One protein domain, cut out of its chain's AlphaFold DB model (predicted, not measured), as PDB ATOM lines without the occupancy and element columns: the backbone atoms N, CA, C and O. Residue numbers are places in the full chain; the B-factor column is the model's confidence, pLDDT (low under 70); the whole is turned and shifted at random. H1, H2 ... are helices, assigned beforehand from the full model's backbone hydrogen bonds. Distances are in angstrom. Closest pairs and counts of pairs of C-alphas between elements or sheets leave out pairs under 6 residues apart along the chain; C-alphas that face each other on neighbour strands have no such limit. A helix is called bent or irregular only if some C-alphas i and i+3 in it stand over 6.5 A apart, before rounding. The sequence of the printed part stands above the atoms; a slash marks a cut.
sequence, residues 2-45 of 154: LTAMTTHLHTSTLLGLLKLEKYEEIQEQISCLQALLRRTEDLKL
ATOM      1  N   LEU A   2     150.773 137.432 188.630       74.00
ATOM      2  CA  LEU A   2     151.824 137.084 187.653       74.00
ATOM      3  C   LEU A   2     151.373 137.188 186.188       74.00
ATOM      4  O   LEU A   2     152.112 137.708 185.366       74.00
ATOM      5  N   THR A   3     150.138 136.792 185.875       75.69
ATOM      6  CA  THR A   3     149.561 136.957 184.529       75.69
ATOM      7  C   THR A   3     149.505 138.424 184.096       75.69
ATOM      8  O   THR A   3     149.838 138.739 182.961       75.69
ATOM      9  N   ALA A   4     149.150 139.337 185.008       73.06
ATOM     10  CA  ALA A   4     149.116 140.771 184.727       73.06
ATOM     11  C   ALA A   4     150.527 141.348 184.523       73.06
ATOM     12  O   ALA A   4     150.713 142.217 183.678       73.06
ATOM     13  N   MET A   5     151.529 140.825 185.243       75.94
ATOM     14  CA  MET A   5     152.937 141.191 185.053       75.94
ATOM     15  C   MET A   5     153.448 140.727 183.687       75.94
ATOM     16  O   MET A   5     154.072 141.516 182.985       75.94
ATOM     17  N   THR A   6     153.113 139.503 183.259       76.31
ATOM     18  CA  THR A   6     153.411 139.010 181.904       76.31
ATOM     19  C   THR A   6     152.790 139.910 180.835       76.31
ATOM     20  O   THR A   6     153.477 140.307 179.898       76.31
ATOM     21  N   THR A   7     151.515 140.285 180.986       76.19
ATOM     22  CA  THR A   7     150.839 141.182 180.039       76.19
ATOM     23  C   THR A   7     151.487 142.568 180.009       76.19
ATOM     24  O   THR A   7     151.754 143.084 178.929       76.19
ATOM     25  N   HIS A   8     151.804 143.150 181.168       75.62
ATOM     26  CA  HIS A   8     152.449 144.461 181.253       75.62
ATOM     27  C   HIS A   8     153.852 144.473 180.633       75.62
ATOM     28  O   HIS A   8     154.193 145.401 179.898       75.62
ATOM     29  N   LEU A   9     154.649 143.430 180.880       74.31
ATOM     30  CA  LEU A   9     155.959 143.255 180.255       74.31
ATOM     31  C   LEU A   9     155.826 143.143 178.736       74.31
ATOM     32  O   LEU A   9     156.551 143.818 178.012       74.31
ATOM     33  N   HIS A  10     154.864 142.354 178.252       75.19
ATOM     34  CA  HIS A  10     154.638 142.173 176.819       75.19
ATOM     35  C   HIS A  10     154.259 143.494 176.135       75.19
ATOM     36  O   HIS A  10     154.825 143.859 175.104       75.19
ATOM     37  N   THR A  11     153.358 144.267 176.750       73.12
ATOM     38  CA  THR A  11     152.985 145.604 176.269       73.12
ATOM     39  C   THR A  11     154.163 146.582 176.315       73.12
ATOM     40  O   THR A  11     154.354 147.345 175.373       73.12
ATOM     41  N   SER A  12     154.991 146.547 177.362       64.25
ATOM     42  CA  SER A  12     156.152 147.441 177.503       64.25
ATOM     43  C   SER A  12     157.245 147.162 176.466       64.25
ATOM     44  O   SER A  12     157.885 148.096 175.979       64.25
ATOM     45  N   THR A  13     157.416 145.899 176.069       71.06
ATOM     46  CA  THR A  13     158.306 145.500 174.969       71.06
ATOM     47  C   THR A  13     157.770 145.959 173.614       71.06
ATOM     48  O   THR A  13     158.530 146.508 172.819       71.06
ATOM     49  N   LEU A  14     156.461 145.825 173.358       71.81
ATOM     50  CA  LEU A  14     155.822 146.338 172.134       71.81
ATOM     51  C   LEU A  14     155.935 147.865 172.003       71.81
ATOM     52  O   LEU A  14     156.050 148.381 170.894       71.81
ATOM     53  N   LEU A  15     155.940 148.584 173.128       74.00
ATOM     54  CA  LEU A  15     156.145 150.035 173.187       74.00
ATOM     55  C   LEU A  15     157.625 150.452 173.066       74.00
ATOM     56  O   LEU A  15     157.921 151.645 173.097       74.00
ATOM     57  N   GLY A  16     158.561 149.501 172.942       65.81
ATOM     58  CA  GLY A  16     159.997 149.768 172.808       65.81
ATOM     59  C   GLY A  16     160.665 150.316 174.075       65.81
ATOM     60  O   GLY A  16     161.799 150.786 174.021       65.81
ATOM     61  N   LEU A  17     159.980 150.259 175.220       63.09
ATOM     62  CA  LEU A  17     160.464 150.776 176.504       63.09
ATOM     63  C   LEU A  17     161.441 149.811 177.198       63.09
ATOM     64  O   LEU A  17     162.086 150.178 178.179       63.09
ATOM     65  N   LEU A  18     161.556 148.578 176.693       65.56
ATOM     66  CA  LEU A  18     162.344 147.495 177.272       65.56
ATOM     67  C   LEU A  18     163.208 146.818 176.205       65.56
ATOM     68  O   LEU A  18     162.755 146.539 175.096       65.56
ATOM     69  N   LYS A  19     164.465 146.529 176.558       73.31
ATOM     70  CA  LYS A  19     165.350 145.709 175.721       73.31
ATOM     71  C   LYS A  19     164.838 144.268 175.710       73.31
ATOM     72  O   LYS A  19     164.528 143.728 176.771       73.31
ATOM     73  N   LEU A  20     164.813 143.653 174.528       72.44
ATOM     74  CA  LEU A  20     164.306 142.293 174.312       72.44
ATOM     75  C   LEU A  20     164.983 141.257 175.227       72.44
ATOM     76  O   LEU A  20     164.305 140.430 175.819       72.44
ATOM     77  N   GLU A  21     166.293 141.384 175.423       73.62
ATOM     78  CA  GLU A  21     167.101 140.485 176.258       73.62
ATOM     79  C   GLU A  21     166.653 140.488 177.732       73.62
ATOM     80  O   GLU A  21     166.453 139.441 178.340       73.62
ATOM     81  N   LYS A  22     166.373 141.674 178.288       74.12
ATOM     82  CA  LYS A  22     165.860 141.815 179.659       74.12
ATOM     83  C   LYS A  22     164.416 141.314 179.781       74.12
ATOM     84  O   LYS A  22     164.024 140.787 180.817       74.12
ATOM     85  N   TYR A  23     163.614 141.483 178.731       75.81
ATOM     86  CA  TYR A  23     162.252 140.959 178.685       75.81
ATOM     87  C   TYR A  23     162.230 139.426 178.719       75.81
ATOM     88  O   TYR A  23     161.463 138.858 179.495       75.81
ATOM     89  N   GLU A  24     163.072 138.767 177.921       80.00
ATOM     90  CA  GLU A  24     163.172 137.304 177.892       80.00
ATOM     91  C   GLU A  24     163.610 136.748 179.250       80.00
ATOM     92  O   GLU A  24     162.969 135.832 179.764       80.00
ATOM     93  N   GLU A  25     164.603 137.375 179.885       81.94
ATOM     94  CA  GLU A  25     165.090 136.983 181.211       81.94
ATOM     95  C   GLU A  25     163.979 137.078 182.275       81.94
ATOM     96  O   GLU A  25     163.724 136.131 183.021       81.94
ATOM     97  N   ILE A  26     163.240 138.195 182.318       81.38
ATOM     98  CA  ILE A  26     162.132 138.372 183.269       81.38
ATOM     99  C   ILE A  26     160.981 137.403 182.958       81.38
ATOM    100  O   ILE A  26     160.388 136.828 183.874       81.38
ATOM    101  N   GLN A  27     160.652 137.198 181.681       82.62
ATOM    102  CA  GLN A  27     159.590 136.282 181.269       82.62
ATOM    103  C   GLN A  27     159.914 134.832 181.655       82.62
ATOM    104  O   GLN A  27     159.021 134.108 182.108       82.62
ATOM    105  N   GLU A  28     161.168 134.407 181.510       86.44
ATOM    106  CA  GLU A  28     161.627 133.087 181.935       86.44
ATOM    107  C   GLU A  28     161.479 132.917 183.452       86.44
ATOM    108  O   GLU A  28     160.898 131.928 183.908       86.44
ATOM    109  N   GLN A  29     161.885 133.919 184.240       86.81
ATOM    110  CA  GLN A  29     161.715 133.890 185.697       86.81
ATOM    111  C   GLN A  29     160.234 133.830 186.104       86.81
ATOM    112  O   GLN A  29     159.868 133.039 186.975       86.81
ATOM    113  N   ILE A  30     159.350 134.596 185.451       85.94
ATOM    114  CA  ILE A  30     157.900 134.520 185.702       85.94
ATOM    115  C   ILE A  30     157.358 133.131 185.351       85.94
ATOM    116  O   ILE A  30     156.562 132.573 186.108       85.94
ATOM    117  N   SER A  31     157.783 132.560 184.225       86.94
ATOM    118  CA  SER A  31     157.327 131.240 183.778       86.94
ATOM    119  C   SER A  31     157.774 130.145 184.746       86.94
ATOM    120  O   SER A  31     156.970 129.296 185.138       86.94
ATOM    121  N   CYS A  32     159.025 130.208 185.204       88.31
ATOM    122  CA  CYS A  32     159.565 129.315 186.221       88.31
ATOM    123  C   CYS A  32     158.785 129.440 187.541       88.31
ATOM    124  O   CYS A  32     158.388 128.433 188.127       88.31
ATOM    125  N   LEU A  33     158.467 130.666 187.969       87.56
ATOM    126  CA  LEU A  33     157.682 130.913 189.179       87.56
ATOM    127  C   LEU A  33     156.256 130.360 189.063       87.56
ATOM    128  O   LEU A  33     155.763 129.723 189.990       87.56
ATOM    129  N   GLN A  34     155.596 130.548 187.920       88.19
ATOM    130  CA  GLN A  34     154.278 129.963 187.661       88.19
ATOM    131  C   GLN A  34     154.310 128.430 187.639       88.19
ATOM    132  O   GLN A  34     153.337 127.793 188.040       88.19
ATOM    133  N   ALA A  35     155.389 127.824 187.138       88.69
ATOM    134  CA  ALA A  35     155.565 126.375 187.160       88.69
ATOM    135  C   ALA A  35     155.791 125.858 188.590       88.69
ATOM    136  O   ALA A  35     155.218 124.836 188.966       88.69
ATOM    137  N   LEU A  36     156.567 126.587 189.399       87.44
ATOM    138  CA  LEU A  36     156.765 126.278 190.812       87.44
ATOM    139  C   LEU A  36     155.442 126.347 191.583       87.44
ATOM    140  O   LEU A  36     155.116 125.396 192.283       87.44
ATOM    141  N   LEU A  37     154.668 127.424 191.413       88.75
ATOM    142  CA  LEU A  37     153.375 127.592 192.085       88.75
ATOM    143  C   LEU A  37     152.401 126.461 191.740       88.75
ATOM    144  O   LEU A  37     151.821 125.855 192.637       88.75
ATOM    145  N   ARG A  38     152.303 126.105 190.454       89.00
ATOM    146  CA  ARG A  38     151.487 124.965 190.015       89.00
ATOM    147  C   ARG A  38     151.935 123.656 190.658       89.00
ATOM    148  O   ARG A  38     151.110 122.952 191.221       89.00
ATOM    149  N   ARG A  39     153.242 123.372 190.683       87.25
ATOM    150  CA  ARG A  39     153.763 122.182 191.377       87.25
ATOM    151  C   ARG A  39     153.435 122.183 192.868       87.25
ATOM    152  O   ARG A  39     153.097 121.135 193.406       87.25
ATOM    153  N   THR A  40     153.536 123.328 193.542       86.19
ATOM    154  CA  THR A  40     153.192 123.428 194.969       86.19
ATOM    155  C   THR A  40     151.698 123.229 195.228       86.19
ATOM    156  O   THR A  40     151.338 122.621 196.236       86.19
ATOM    157  N   GLU A  41     150.841 123.687 194.312       88.56
ATOM    158  CA  GLU A  41     149.392 123.462 194.355       88.56
ATOM    159  C   GLU A  41     149.047 121.986 194.102       88.56
ATOM    160  O   GLU A  41     148.290 121.396 194.875       88.56
ATOM    161  N   ASP A  42     149.662 121.364 193.092       88.12
ATOM    162  CA  ASP A  42     149.465 119.951 192.746       88.12
ATOM    163  C   ASP A  42     149.895 119.018 193.889       88.12
ATOM    164  O   ASP A  42     149.202 118.050 194.212       88.12
ATOM    165  N   LEU A  43     151.017 119.332 194.547       85.88
ATOM    166  CA  LEU A  43     151.546 118.562 195.676       85.88
ATOM    167  C   LEU A  43     150.730 118.724 196.963       85.88
ATOM    168  O   LEU A  43     150.903 117.910 197.876       85.88
ATOM    169  N   LYS A  44     149.849 119.733 197.044       86.69
ATOM    170  CA  LYS A  44     149.048 120.062 198.236       86.69
ATOM    171  C   LYS A  44     149.901 120.025 199.503       86.69
ATOM    172  O   LYS A  44     149.740 119.155 200.362       86.69
ATOM    173  N   LEU A  45     150.879 120.923 199.556       85.56
ATOM    174  CA  LEU A  45     151.784 121.058 200.695       85.56
ATOM    175  C   LEU A  45     151.002 121.354 201.973       85.56
ATOM    176  O   LEU A  45     150.200 122.284 202.014       85.56
TER     177      LEU A  45
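Overview. This is residues 2 to 45 of the 154 residues of the protein "NR LBD domain-containing protein" of Trichinella nativa (UniProt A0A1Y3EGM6). A long helix, H2, and a shorter one, H1, lie side by side and run opposite ways as a helical hairpin, with a tight turn joining them at one end. At the other end the far part of H2 and the tail after it, residues 35 to 45, stick out past H1 as a single arm. The printed part has 44 residues, with two named helices in the order H1, H2 and no named strand; the class is all helix. The whole is loose, with a radius of gyration of the C-alphas of 12.7 A, and a rod in outline, spanning 41 by 17 by 8 A, of which the arm makes much of the length.

Along the chain. H2, the longest helix, holds residues 20 to 42 and is 32.5 A from first to last C-alpha. Its C-alpha 20 is at (164.306, 142.293, 174.312) and its C-alpha 42 at (149.465, 119.951, 192.746). H1 holds residues 2 to 14 and is 18.5 A long, beginning with C-alpha 2 at (151.824, 137.084, 187.653). Neither helix is bent or irregular.

Arrangement. H2 and H1 touch, with 9 pairs of C-alphas within 8 A. The closest C-alphas of the two are those of Gln 27 and Thr 6, 6.8 A apart. Their lines stand at a shallow tilt of 14 degrees, and they run opposite ways as a helical hairpin. Their centres are 12.8 A apart. In both H1 and H2 every O i to N i+4 pair is within hydrogen-bond range.

Size, cuts and confidence. The C-alphas of Gly 16 and Leu 45 are the two farthest apart, at 40.9 A. Residues 35 to 45, of which 35 to 42 belong to H2, stand free; the body without them spans 25 by 18 by 7 A. The link from H1 to H2, five residues, is tight, and the printed part has no cut. The mean pLDDT of the printed part is 79.4, with residue 12 and residues 16 to 18 under 70.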